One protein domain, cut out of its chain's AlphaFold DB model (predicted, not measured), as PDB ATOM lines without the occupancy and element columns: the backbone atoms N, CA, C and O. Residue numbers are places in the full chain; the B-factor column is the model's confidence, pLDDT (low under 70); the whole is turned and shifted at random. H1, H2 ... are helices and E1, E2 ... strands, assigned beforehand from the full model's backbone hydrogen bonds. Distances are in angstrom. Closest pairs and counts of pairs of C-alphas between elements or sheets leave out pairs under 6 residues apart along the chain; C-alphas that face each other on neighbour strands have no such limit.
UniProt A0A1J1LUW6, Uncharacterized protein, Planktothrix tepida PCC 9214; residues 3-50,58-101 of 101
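What this domain is: This is residues 3 to 50 and 58 to 101 of the 101 residues of an uncharacterized protein of Planktothrix tepida PCC 9214 (UniProt A0A1J1LUW6). What is the main picture? Two parallel strands, E1 and E2, make a narrow ribbon covered by H1 with its residues 12 to 17; beyond H1 lie H2 and H3, and H3 makes a loose corner with H4, which comes back past the end of H1. What is it made of? The printed part has 92 residues and is mostly helix, in the order E1 H1 E2 H2 H3 H4. It is compact, with a radius of gyration of the C-alphas of 14.2 A, and flat, spanning 44 by 41 by 21 A.

How they stand to each other: How do the strands pair? E1, residues 3 to 7, and E2, residues 40 to 45, are parallel at 16 degrees, with N 5 and O 42 at 2.9 A. With H1, residues 12 to 23, they form a strand-helix-strand unit, a helix between two parallel neighbour strands, with a right-handed crossover. What touches H1? H2, residues 60 to 63, touches its residues 14 to 19 alone, C-alphas 15 and 63 being closest at 5.5 A. H3, residues 65 to 77, only just touches it, with 3 pairs of C-alphas within 8 A, the closest Trp 19 and Leu 68 at 7.4 A. Where is H4? H4, residues 83 to 99, is close to but not clearly touching H1, the closest C-alphas being Leu 23 and Cys 92 at 6.4 A. How are the helix backbones? In H3 and H4 every O i to N i+4 pair is within hydrogen-bond range, in H1 6 of 8; H2 is too short for one.

Where its parts are: Where does E1 begin? C-alpha 3 is at (145.063, 134.375, 144.081). Which elements are long? H4 measures 24.8 A and ends at C-alpha 99, (152.905, 137.547, 133.053); H3 measures 18.6 A and E2 17.0 A.

The domain as a whole: Is anything cut? Residues 51 to 57 are not printed, and C-alphas 50 and 58 are 19.2 A apart. Which link is long? H1 to E2, 16 residues. Where is confidence low? The pLDDT is under 70 at residues 50, 58 and 100 to 101.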
ATOM      1  N   LEU A   3     144.726 134.044 142.695       93.56
ATOM      2  CA  LEU A   3     145.063 134.375 144.081       93.56
ATOM      3  C   LEU A   3     143.829 134.326 144.983       93.56
ATOM      4  O   LEU A   3     142.738 134.731 144.593       93.56
ATOM      5  N   TYR A   4     144.034 133.872 146.214       95.19
ATOM      6  CA  TYR A   4     143.024 133.873 147.264       95.19
ATOM      7  C   TYR A   4     143.619 134.551 148.489       95.19
ATOM      8  O   TYR A   4     144.692 134.160 148.951       95.19
ATOM      9  N   PHE A   5     142.939 135.571 148.998       93.19
ATOM     10  CA  PHE A   5     143.365 136.293 150.189       93.19
ATOM     11  C   PHE A   5     142.418 136.023 151.353       93.19
ATOM     12  O   PHE A   5     141.206 135.953 151.180       93.19
ATOM     13  N   VAL A   6     142.983 135.915 152.550       92.19
ATOM     14  CA  VAL A   6     142.221 135.894 153.800       92.19
ATOM     15  C   VAL A   6     142.665 137.102 154.602       92.19
ATOM     16  O   VAL A   6     143.848 137.246 154.912       92.19
ATOM     17  N   PHE A   7     141.727 137.995 154.895       89.31
ATOM     18  CA  PHE A   7     141.983 139.215 155.647       89.31
ATOM     19  C   PHE A   7     141.291 139.166 157.002       89.31
ATOM     20  O   PHE A   7     140.119 138.817 157.105       89.31
ATOM     21  N   GLU A   8     142.001 139.574 158.048       84.56
ATOM     22  CA  GLU A   8     141.424 139.620 159.388       84.56
ATOM     23  C   GLU A   8     140.454 140.798 159.519       84.56
ATOM     24  O   GLU A   8     139.304 140.605 159.893       84.56
ATOM     25  N   GLY A   9     140.887 142.016 159.182       82.88
ATOM     26  CA  GLY A   9     140.126 143.236 159.435       82.88
ATOM     27  C   GLY A   9     139.402 143.842 158.230       82.88
ATOM     28  O   GLY A   9     139.562 143.464 157.073       82.88
ATOM     29  N   LYS A  10     138.610 144.882 158.524       82.81
ATOM     30  CA  LYS A  10     137.813 145.636 157.535       82.81
ATOM     31  C   LYS A  10     138.644 146.566 156.644       82.81
ATOM     32  O   LYS A  10     138.132 147.081 155.655       82.81
ATOM     33  N   THR A  11     139.880 146.879 157.039       85.81
ATOM     34  CA  THR A  11     140.696 147.912 156.372       85.81
ATOM     35  C   THR A  11     141.571 147.308 155.282       85.81
ATOM     36  O   THR A  11     141.803 147.925 154.249       85.81
ATOM     37  N   GLU A  12     142.037 146.091 155.510       89.44
ATOM     38  CA  GLU A  12     142.932 145.329 154.661       89.44
ATOM     39  C   GLU A  12     142.345 145.139 153.259       89.44
ATOM     40  O   GLU A  12     143.029 145.540 152.316       89.44
ATOM     41  N   PRO A  13     141.080 144.693 153.077       90.56
ATOM     42  CA  PRO A  13     140.488 144.646 151.746       90.56
ATOM     43  C   PRO A  13     140.536 146.000 151.034       90.56
ATOM     44  O   PRO A  13     140.865 146.072 149.859       90.56
ATOM     45  N   ILE A  14     140.252 147.097 151.740       90.62
ATOM     46  CA  ILE A  14     140.210 148.442 151.152       90.62
ATOM     47  C   ILE A  14     141.599 148.856 150.640       90.62
ATOM     48  O   ILE A  14     141.735 149.343 149.517       90.62
ATOM     49  N   VAL A  15     142.637 148.654 151.454       92.00
ATOM     50  CA  VAL A  15     144.011 149.063 151.125       92.00
ATOM     51  C   VAL A  15     144.632 148.141 150.081       92.00
ATOM     52  O   VAL A  15     145.140 148.621 149.067       92.00
ATOM     53  N   TYR A  16     144.567 146.824 150.290       93.00
ATOM     54  CA  TYR A  16     145.220 145.865 149.403       93.00
ATOM     55  C   TYR A  16     144.600 145.855 148.012       93.00
ATOM     56  O   TYR A  16     145.357 145.814 147.051       93.00
ATOM     57  N   LYS A  17     143.276 146.002 147.860       93.00
ATOM     58  CA  LYS A  17     142.657 146.154 146.528       93.00
ATOM     59  C   LYS A  17     143.254 147.326 145.760       93.00
ATOM     60  O   LYS A  17     143.614 147.202 144.589       93.00
ATOM     61  N   LYS A  18     143.410 148.471 146.432       94.25
ATOM     62  CA  LYS A  18     143.975 149.664 145.809       94.25
ATOM     63  C   LYS A  18     145.446 149.468 145.455       94.25
ATOM     64  O   LYS A  18     145.850 149.807 144.348       94.25
ATOM     65  N   TRP A  19     146.238 148.872 146.340       95.62
ATOM     66  CA  TRP A  19     147.643 148.577 146.051       95.62
ATOM     67  C   TRP A  19     147.809 147.550 144.932       95.62
ATOM     68  O   TRP A  19     148.642 147.754 144.054       95.62
ATOM     69  N   LEU A  20     146.994 146.493 144.903       95.06
ATOM     70  CA  LEU A  20     146.988 145.495 143.834       95.06
ATOM     71  C   LEU A  20     146.650 146.130 142.483       95.06
ATOM     72  O   LEU A  20     147.335 145.830 141.517       95.06
ATOM     73  N   SER A  21     145.711 147.084 142.420       94.31
ATOM     74  CA  SER A  21     145.411 147.803 141.166       94.31
ATOM     75  C   SER A  21     146.604 148.572 140.581       94.31
ATOM     76  O   SER A  21     146.658 148.803 139.378       94.31
ATOM     77  N   VAL A  22     147.573 148.956 141.421       94.31
ATOM     78  CA  VAL A  22     148.810 149.629 140.997       94.31
ATOM     79  C   VAL A  22     149.923 148.616 140.722       94.31
ATOM     80  O   VAL A  22     150.692 148.773 139.778       94.31
ATOM     81  N   LEU A  23     150.048 147.594 141.571       94.50
ATOM     82  CA  LEU A  23     151.159 146.643 141.541       94.50
ATOM     83  C   LEU A  23     150.951 145.505 140.538       94.50
ATOM     84  O   LEU A  23     151.936 145.032 139.986       94.50
ATOM     85  N   LEU A  24     149.712 145.062 140.332       94.50
ATOM     86  CA  LEU A  24     149.299 143.937 139.489       94.50
ATOM     87  C   LEU A  24     148.061 144.354 138.662       94.50
ATOM     88  O   LEU A  24     146.963 143.862 138.923       94.50
ATOM     89  N   PRO A  25     148.193 145.281 137.694       93.00
ATOM     90  CA  PRO A  25     147.048 145.882 136.999       93.00
ATOM     91  C   PRO A  25     146.210 144.879 136.191       93.00
ATOM     92  O   PRO A  25     145.012 145.086 136.019       93.00
ATOM     93  N   ASP A  26     146.814 143.775 135.749       92.25
ATOM     94  CA  ASP A  26     146.125 142.719 134.995       92.25
ATOM     95  C   ASP A  26     145.367 141.728 135.901       92.25
ATOM     96  O   ASP A  26     144.697 140.816 135.412       92.25
ATOM     97  N   LEU A  27     145.487 141.862 137.228       94.00
ATOM     98  CA  LEU A  27     144.831 140.996 138.201       94.00
ATOM     99  C   LEU A  27     143.448 141.557 138.577       94.00
ATOM    100  O   LEU A  27     143.338 142.607 139.209       94.00
ATOM    101  N   THR A  28     142.384 140.829 138.241       94.75
ATOM    102  CA  THR A  28     140.995 141.299 138.414       94.75
ATOM    103  C   THR A  28     140.301 140.645 139.612       94.75
ATOM    104  O   THR A  28     140.379 139.433 139.792       94.75
ATOM    105  N   GLU A  29     139.588 141.425 140.423       96.06
ATOM    106  CA  GLU A  29     138.788 140.901 141.541       96.06
ATOM    107  C   GLU A  29     137.544 140.152 141.036       96.06
ATOM    108  O   GLU A  29     136.888 140.604 140.097       96.06
ATOM    109  N   VAL A  30     137.185 139.041 141.680       96.50
ATOM    110  CA  VAL A  30     135.916 138.331 141.461       96.50
ATOM    111  C   VAL A  30     135.130 138.184 142.764       96.50
ATOM    112  O   VAL A  30     135.699 138.179 143.851       96.50
ATOM    113  N   ASN A  31     133.807 138.041 142.648       94.31
ATOM    114  CA  ASN A  31     132.884 138.071 143.790       94.31
ATOM    115  C   ASN A  31     132.687 136.715 144.494       94.31
ATOM    116  O   ASN A  31     131.969 136.653 145.488       94.31
ATOM    117  N   SER A  32     133.259 135.625 143.979       94.06
ATOM    118  CA  SER A  32     133.169 134.297 144.595       94.06
ATOM    119  C   SER A  32     134.443 133.492 144.366       94.06
ATOM    120  O   SER A  32     135.135 133.672 143.362       94.06
ATOM    121  N   PHE A  33     134.742 132.578 145.291       93.56
ATOM    122  CA  PHE A  33     135.945 131.749 145.214       93.56
ATOM    123  C   PHE A  33     135.958 130.833 143.972       93.56
ATOM    124  O   PHE A  33     137.021 130.606 143.393       93.56
ATOM    125  N   ASP A  34     134.784 130.376 143.521       95.12
ATOM    126  CA  ASP A  34     134.610 129.546 142.320       95.12
ATOM    127  C   ASP A  34     134.771 130.323 141.002       95.12
ATOM    128  O   ASP A  34     135.008 129.731 139.952       95.12
ATOM    129  N   ALA A  35     134.652 131.654 141.030       95.25
ATOM    130  CA  ALA A  35     134.795 132.493 139.838       95.25
ATOM    131  C   ALA A  35     136.264 132.784 139.476       95.25
ATOM    132  O   ALA A  35     136.540 133.459 138.484       95.25
ATOM    133  N   VAL A  36     137.218 132.303 140.274       95.19
ATOM    134  CA  VAL A  36     138.646 132.526 140.047       95.19
ATOM    135  C   VAL A  36     139.149 131.557 138.971       95.19
ATOM    136  O   VAL A  36     139.478 130.406 139.252       95.19
ATOM    137  N   ILE A  37     139.234 132.036 137.727       92.62
ATOM    138  CA  ILE A  37     139.603 131.208 136.566       92.62
ATOM    139  C   ILE A  37     141.013 131.534 136.073       92.62
ATOM    140  O   ILE A  37     141.865 130.645 136.030       92.62
ATOM    141  N   GLN A  38     141.283 132.789 135.705       92.00
ATOM    142  CA  GLN A  38     142.585 133.181 135.168       92.00
ATOM    143  C   GLN A  38     142.872 134.661 135.401       92.00
ATOM    144  O   GLN A  38     142.139 135.523 134.930       92.00
ATOM    145  N   ASN A  39     144.006 134.955 136.051       92.44
ATOM    146  CA  ASN A  39     144.407 136.334 136.381       92.44
ATOM    147  C   ASN A  39     143.346 137.035 137.232       92.44
ATOM    148  O   ASN A  39     143.126 138.240 137.132       92.44
ATOM    149  N   ASN A  40     142.711 136.256 138.107       95.38
ATOM    150  CA  ASN A  40     141.725 136.752 139.041       95.38
ATOM    151  C   ASN A  40     142.192 136.575 140.477       95.38
ATOM    152  O   ASN A  40     143.052 135.740 140.779       95.38
ATOM    153  N   TYR A  41     141.575 137.338 141.368       96.38
ATOM    154  CA  TYR A  41     141.667 137.078 142.788       96.38
ATOM    155  C   TYR A  41     140.320 137.173 143.483       96.38
ATOM    156  O   TYR A  41     139.461 137.968 143.109       96.38
ATOM    157  N   TYR A  42     140.184 136.368 144.525       96.75
ATOM    158  CA  TYR A  42     139.114 136.452 145.505       96.75
ATOM    159  C   TYR A  42     139.718 136.803 146.863       96.75
ATOM    160  O   TYR A  42     140.883 136.492 147.136       96.75
ATOM    161  N   TYR A  43     138.939 137.434 147.733       94.88
ATOM    162  CA  TYR A  43     139.308 137.566 149.133       94.88
ATOM    163  C   TYR A  43     138.115 137.262 150.029       94.88
ATOM    164  O   TYR A  43     136.980 137.588 149.696       94.88
ATOM    165  N   GLU A  44     138.411 136.702 151.193       93.56
ATOM    166  CA  GLU A  44     137.479 136.590 152.307       93.56
ATOM    167  C   GLU A  44     137.955 137.496 153.443       93.56
ATOM    168  O   GLU A  44     139.163 137.683 153.631       93.56
ATOM    169  N   SER A  45     137.025 138.075 154.204       88.56
ATOM    170  CA  SER A  45     137.387 138.858 155.384       88.56
ATOM    171  C   SER A  45     136.435 138.628 156.544       88.56
ATOM    172  O   SER A  45     135.246 138.902 156.431       88.56
ATOM    173  N   ASP A  46     136.985 138.226 157.693       83.38
ATOM    174  CA  ASP A  46     136.210 137.985 158.922       83.38
ATOM    175  C   ASP A  46     135.841 139.288 159.661       83.38
ATOM    176  O   ASP A  46     135.296 139.287 160.759       83.38
ATOM    177  N   MET A  47     136.116 140.450 159.051       79.31
ATOM    178  CA  MET A  47     135.704 141.773 159.536       79.31
ATOM    179  C   MET A  47     136.254 142.166 160.924       79.31
ATOM    180  O   MET A  47     135.874 143.214 161.468       79.31
ATOM    181  N   GLY A  48     137.209 141.394 161.435       74.44
ATOM    182  CA  GLY A  48     137.865 141.511 162.727       74.44
ATOM    183  C   GLY A  48     136.988 141.051 163.889       74.44
ATOM    184  O   GLY A  48     135.786 140.831 163.761       74.44
ATOM    185  N   VAL A  49     137.584 140.984 165.079       71.75
ATOM    186  CA  VAL A  49     136.861 140.573 166.288       71.75
ATOM    187  C   VAL A  49     135.769 141.599 166.652       71.75
ATOM    188  O   VAL A  49     136.069 142.794 166.817       71.75
ATOM    189  N   PRO A  50     134.501 141.170 166.837       66.19
ATOM    190  CA  PRO A  50     133.418 142.046 167.275       66.19
ATOM    191  C   PRO A  50     133.791 142.784 168.569       66.19
ATOM    192  O   PRO A  50     134.245 142.178 169.534       66.19
ATOM    193  N   ARG A  58     139.663 156.545 158.709       62.91
ATOM    194  CA  ARG A  58     139.990 157.088 157.383       62.91
ATOM    195  C   ARG A  58     141.249 156.439 156.784       62.91
ATOM    196  O   ARG A  58     142.290 157.088 156.755       62.91
ATOM    197  N   PRO A  59     141.192 155.218 156.224       75.81
ATOM    198  CA  PRO A  59     142.318 154.659 155.475       75.81
ATOM    199  C   PRO A  59     142.510 155.345 154.107       75.81
ATOM    200  O   PRO A  59     143.032 154.734 153.186       75.81
ATOM    201  N   LYS A  60     142.034 156.584 153.922       84.12
ATOM    202  CA  LYS A  60     142.065 157.277 152.628       84.12
ATOM    203  C   LYS A  60     143.499 157.539 152.192       84.12
ATOM    204  O   LYS A  60     143.873 157.147 151.102       84.12
ATOM    205  N   GLU A  61     144.318 158.063 153.096       89.12
ATOM    206  CA  GLU A  61     145.697 158.419 152.766       89.12
ATOM    207  C   GLU A  61     146.536 157.229 152.303       89.12
ATOM    208  O   GLU A  61     147.274 157.315 151.333       89.12
ATOM    209  N   VAL A  62     146.385 156.081 152.971       89.88
ATOM    210  CA  VAL A  62     147.150 154.867 152.650       89.88
ATOM    211  C   VAL A  62     146.725 154.231 151.318       89.88
ATOM    212  O   VAL A  62     147.474 153.441 150.747       89.88
ATOM    213  N   GLN A  63     145.545 154.581 150.800       91.19
ATOM    214  CA  GLN A  63     145.087 154.177 149.468       91.19
ATOM    215  C   GLN A  63     145.711 155.026 148.353       91.19
ATOM    216  O   GLN A  63     145.697 154.610 147.194       91.19
ATOM    217  N   GLU A  64     146.253 156.201 148.674       93.25
ATOM    218  CA  GLU A  64     146.824 157.088 147.669       93.25
ATOM    219  C   GLU A  64     148.135 156.528 147.107       93.25
ATOM    220  O   GLU A  64     148.990 155.997 147.821       93.25
ATOM    221  N   GLU A  65     148.328 156.682 145.797       93.38
ATOM    222  CA  GLU A  65     149.496 156.134 145.101       93.38
ATOM    223  C   GLU A  65     150.810 156.721 145.635       93.38
ATOM    224  O   GLU A  65     151.823 156.026 145.741       93.38
ATOM    225  N   TYR A  66     150.794 158.001 146.015       94.88
ATOM    226  CA  TYR A  66     151.967 158.664 146.573       94.88
ATOM    227  C   TYR A  66     152.411 158.005 147.893       94.88
ATOM    228  O   TYR A  66     153.610 157.916 148.158       94.88
ATOM    229  N   TYR A  67     151.468 157.502 148.697       95.38
ATOM    230  CA  TYR A  67     151.765 156.835 149.960       95.38
ATOM    231  C   TYR A  67     152.494 155.514 149.701       95.38
ATOM    232  O   TYR A  67     153.543 155.243 150.289       95.38
ATOM    233  N   LEU A  68     151.993 154.721 148.746       95.75
ATOM    234  CA  LEU A  68     152.647 153.487 148.313       95.75
ATOM    235  C   LEU A  68     154.061 153.758 147.769       95.75
ATOM    236  O   LEU A  68     154.995 153.022 148.091       95.75
ATOM    237  N   LYS A  69     154.251 154.839 147.000       95.94
ATOM    238  CA  LYS A  69     155.577 155.267 146.516       95.94
ATOM    239  C   LYS A  69     156.539 155.577 147.663       95.94
ATOM    240  O   LYS A  69     157.685 155.140 147.621       95.94
ATOM    241  N   GLN A  70     156.081 156.273 148.703       96.44
ATOM    242  CA  GLN A  70     156.909 156.564 149.877       96.44
ATOM    243  C   GLN A  70     157.280 155.295 150.655       96.44
ATOM    244  O   GLN A  70     158.429 155.154 151.073       96.44
ATOM    245  N   LEU A  71     156.352 154.340 150.811       96.69
ATOM    246  CA  LEU A  71     156.662 153.048 151.434       96.69
ATOM    247  C   LEU A  71     157.713 152.269 150.636       96.69
ATOM    248  O   LEU A  71     158.623 151.694 151.231       96.69
ATOM    249  N   ARG A  72     157.623 152.287 149.302       96.06
ATOM    250  CA  ARG A  72     158.630 151.677 148.424       96.06
ATOM    251  C   ARG A  72     159.998 152.343 148.572       96.06
ATOM    252  O   ARG A  72     160.980 151.653 148.823       96.06
ATOM    253  N   ALA A  73     160.053 153.671 148.541       97.25
ATOM    254  CA  ALA A  73     161.299 154.405 148.761       97.25
ATOM    255  C   ALA A  73     161.916 154.097 150.141       97.25
ATOM    256  O   ALA A  73     163.134 153.990 150.283       97.25
ATOM    257  N   ARG A  74     161.084 153.905 151.176       97.19
ATOM    258  CA  ARG A  74     161.553 153.543 152.520       97.19
ATOM    259  C   ARG A  74     162.243 152.180 152.556       97.19
ATOM    260  O   ARG A  74     163.278 152.071 153.207       97.19
ATOM    261  N   ILE A  75     161.682 151.164 151.902       96.75
ATOM    262  CA  ILE A  75     162.290 149.824 151.885       96.75
ATOM    263  C   ILE A  75     163.521 149.744 150.976       96.75
ATOM    264  O   ILE A  75     164.430 148.974 151.252       96.75
ATOM    265  N   GLU A  76     163.586 150.570 149.930       94.44
ATOM    266  CA  GLU A  76     164.766 150.677 149.060       94.44
ATOM    267  C   GLU A  76     165.947 151.343 149.783       94.44
ATOM    268  O   GLU A  76     167.100 150.979 149.567       94.44
ATOM    269  N   THR A  77     165.667 152.304 150.666       96.19
ATOM    270  CA  THR A  77     166.692 153.036 151.432       96.19
ATOM    271  C   THR A  77     167.106 152.341 152.726       96.19
ATOM    272  O   THR A  77     168.202 152.590 153.219       96.19
ATOM    273  N   ASN A  78     166.245 151.497 153.301       94.75
ATOM    274  CA  ASN A  78     166.480 150.835 154.583       94.75
ATOM    275  C   ASN A  78     166.026 149.371 154.511       94.75
ATOM    276  O   ASN A  78     164.839 149.079 154.684       94.75
ATOM    277  N   SER A  79     166.976 148.453 154.315       90.94
ATOM    278  CA  SER A  79     166.706 147.015 154.171       90.94
ATOM    279  C   SER A  79     166.036 146.383 155.391       90.94
ATOM    280  O   SER A  79     165.323 145.396 155.244       90.94
ATOM    281  N   ASP A  80     166.201 146.962 156.578       95.88
ATOM    282  CA  ASP A  80     165.689 146.380 157.826       95.88
ATOM    283  C   ASP A  80     164.260 146.847 158.159       95.88
ATOM    284  O   ASP A  80     163.640 146.397 159.126       95.88
ATOM    285  N   HIS A  81     163.695 147.762 157.367       96.44
ATOM    286  CA  HIS A  81     162.353 148.294 157.584       96.44
ATOM    287  C   HIS A  81     161.284 147.499 156.834       96.44
ATOM    288  O   HIS A  81     161.395 147.259 155.638       96.44
ATOM    289  N   LEU A  82     160.161 147.226 157.509       95.62
ATOM    290  CA  LEU A  82     158.939 146.695 156.888       95.62
ATOM    291  C   LEU A  82     159.158 145.365 156.141       95.62
ATOM    292  O   LEU A  82     158.684 145.203 155.020       95.62
ATOM    293  N   LEU A  83     159.862 144.411 156.754       96.81
ATOM    294  CA  LEU A  83     160.247 143.141 156.118       96.81
ATOM    295  C   LEU A  83     159.069 142.407 155.450       96.81
ATOM    296  O   LEU A  83     159.160 142.044 154.282       96.81
ATOM    297  N   SER A  84     157.921 142.293 156.122       95.06
ATOM    298  CA  SER A  84     156.722 141.666 155.539       95.06
ATOM    299  C   SER A  84     156.161 142.431 154.333       95.06
ATOM    300  O   SER A  84     155.649 141.840 153.384       95.06
ATOM    301  N   PHE A  85     156.286 143.759 154.322       95.81
ATOM    302  CA  PHE A  85     155.912 144.567 153.164       95.81
ATOM    303  C   PHE A  85     156.904 144.379 152.009       95.81
ATOM    304  O   PHE A  85     156.486 144.333 150.854       95.81
ATOM    305  N   GLN A  86     158.200 144.214 152.293       97.19
ATOM    306  CA  GLN A  86     159.187 143.861 151.268       97.19
ATOM    307  C   GLN A  86     158.868 142.511 150.627       97.19
ATOM    308  O   GLN A  86     158.886 142.396 149.403       97.19
ATOM    309  N   GLU A  87     158.534 141.503 151.436       96.75
ATOM    310  CA  GLU A  87     158.102 140.188 150.953       96.75
ATOM    311  C   GLU A  87     156.887 140.308 150.027       96.75
ATOM    312  O   GLU A  87     156.898 139.763 148.922       96.75
ATOM    313  N   PHE A  88     155.886 141.095 150.425       95.56
ATOM    314  CA  PHE A  88     154.710 141.373 149.603       95.56
ATOM    315  C   PHE A  88     155.064 142.049 148.266       95.56
ATOM    316  O   PHE A  88     154.614 141.610 147.207       95.56
ATOM    317  N   ILE A  89     155.908 143.084 148.276       96.62
ATOM    318  CA  ILE A  89     156.334 143.770 147.046       96.62
ATOM    319  C   ILE A  89     157.125 142.824 146.136       96.62
ATOM    320  O   ILE A  89     156.869 142.766 144.931       96.62
ATOM    321  N   ASN A  90     158.039 142.035 146.698       95.94
ATOM    322  CA  ASN A  90     158.815 141.045 145.954       95.94
ATOM    323  C   ASN A  90     157.921 139.970 145.325       95.94
ATOM    324  O   ASN A  90     158.148 139.571 144.179       95.94
ATOM    325  N   PHE A  91     156.881 139.539 146.040       95.25
ATOM    326  CA  PHE A  91     155.859 138.639 145.521       95.25
ATOM    327  C   PHE A  91     155.130 139.242 144.309       95.25
ATOM    328  O   PHE A  91     155.086 138.606 143.252       95.25
ATOM    329  N   CYS A  92     154.651 140.487 144.401       94.94
ATOM    330  CA  CYS A  92     154.000 141.171 143.279       94.94
ATOM    331  C   CYS A  92     154.937 141.319 142.066       94.94
ATOM    332  O   CYS A  92     154.567 141.004 140.935       94.94
ATOM    333  N   LEU A  93     156.195 141.717 142.286       93.75
ATOM    334  CA  LEU A  93     157.189 141.829 141.212       93.75
ATOM    335  C   LEU A  93     157.464 140.484 140.532       93.75
ATOM    336  O   LEU A  93     157.662 140.433 139.317       93.75
ATOM    337  N   LYS A  94     157.479 139.388 141.298       94.00
ATOM    338  CA  LYS A  94     157.644 138.036 140.754       94.00
ATOM    339  C   LYS A  94     156.483 137.661 139.832       94.00
ATOM    340  O   LYS A  94     156.747 137.126 138.759       94.00
ATOM    341  N   ILE A  95     155.242 137.970 140.214       91.75
ATOM    342  CA  ILE A  95     154.052 137.713 139.384       91.75
ATOM    343  C   ILE A  95     154.129 138.497 138.071       91.75
ATOM    344  O   ILE A  95     154.001 137.898 137.005       91.75
ATOM    345  N   ASN A  96     154.438 139.796 138.121       89.56
ATOM    346  CA  ASN A  96     154.555 140.613 136.907       89.56
ATOM    347  C   ASN A  96     155.600 140.063 135.927       89.56
ATOM    348  O   ASN A  96     155.389 140.065 134.716       89.56
ATOM    349  N   ARG A  97     156.731 139.545 136.422       88.94
ATOM    350  CA  ARG A  97     157.747 138.917 135.555       88.94
ATOM    351  C   ARG A  97     157.266 137.621 134.903       88.94
ATOM    352  O   ARG A  97     157.840 137.226 133.897       88.94
ATOM    353  N   GLN A  98     156.297 136.929 135.498       84.62
ATOM    354  CA  GLN A  98     155.722 135.705 134.938       84.62
ATOM    355  C   GLN A  98     154.631 135.998 133.905       84.62
ATOM    356  O   GLN A  98     154.444 135.188 133.011       84.62
ATOM    357  N   GLN A  99     153.929 137.130 134.020       77.81
ATOM    358  CA  GLN A  99     152.905 137.547 133.053       77.81
ATOM    359  C   GLN A  99     153.497 138.200 131.794       77.81
ATOM    360  O   GLN A  99     152.906 138.095 130.728       77.81
ATOM    361  N   ASN A 100     154.672 138.834 131.902       69.88
ATOM    362  CA  ASN A 100     155.374 139.487 130.786       69.88
ATOM    363  C   ASN A 100     156.361 138.570 130.028       69.88
ATOM    364  O   ASN A 100     157.214 139.064 129.289       69.88
ATOM    365  N   LYS A 101     156.311 137.257 130.263       57.66
ATOM    366  CA  LYS A 101     157.119 136.241 129.576       57.66
ATOM    367  C   LYS A 101     156.230 135.400 128.681       57.66
ATOM    368  O   LYS A 101     156.710 135.059 127.581       57.66
TER     369      LYS A 101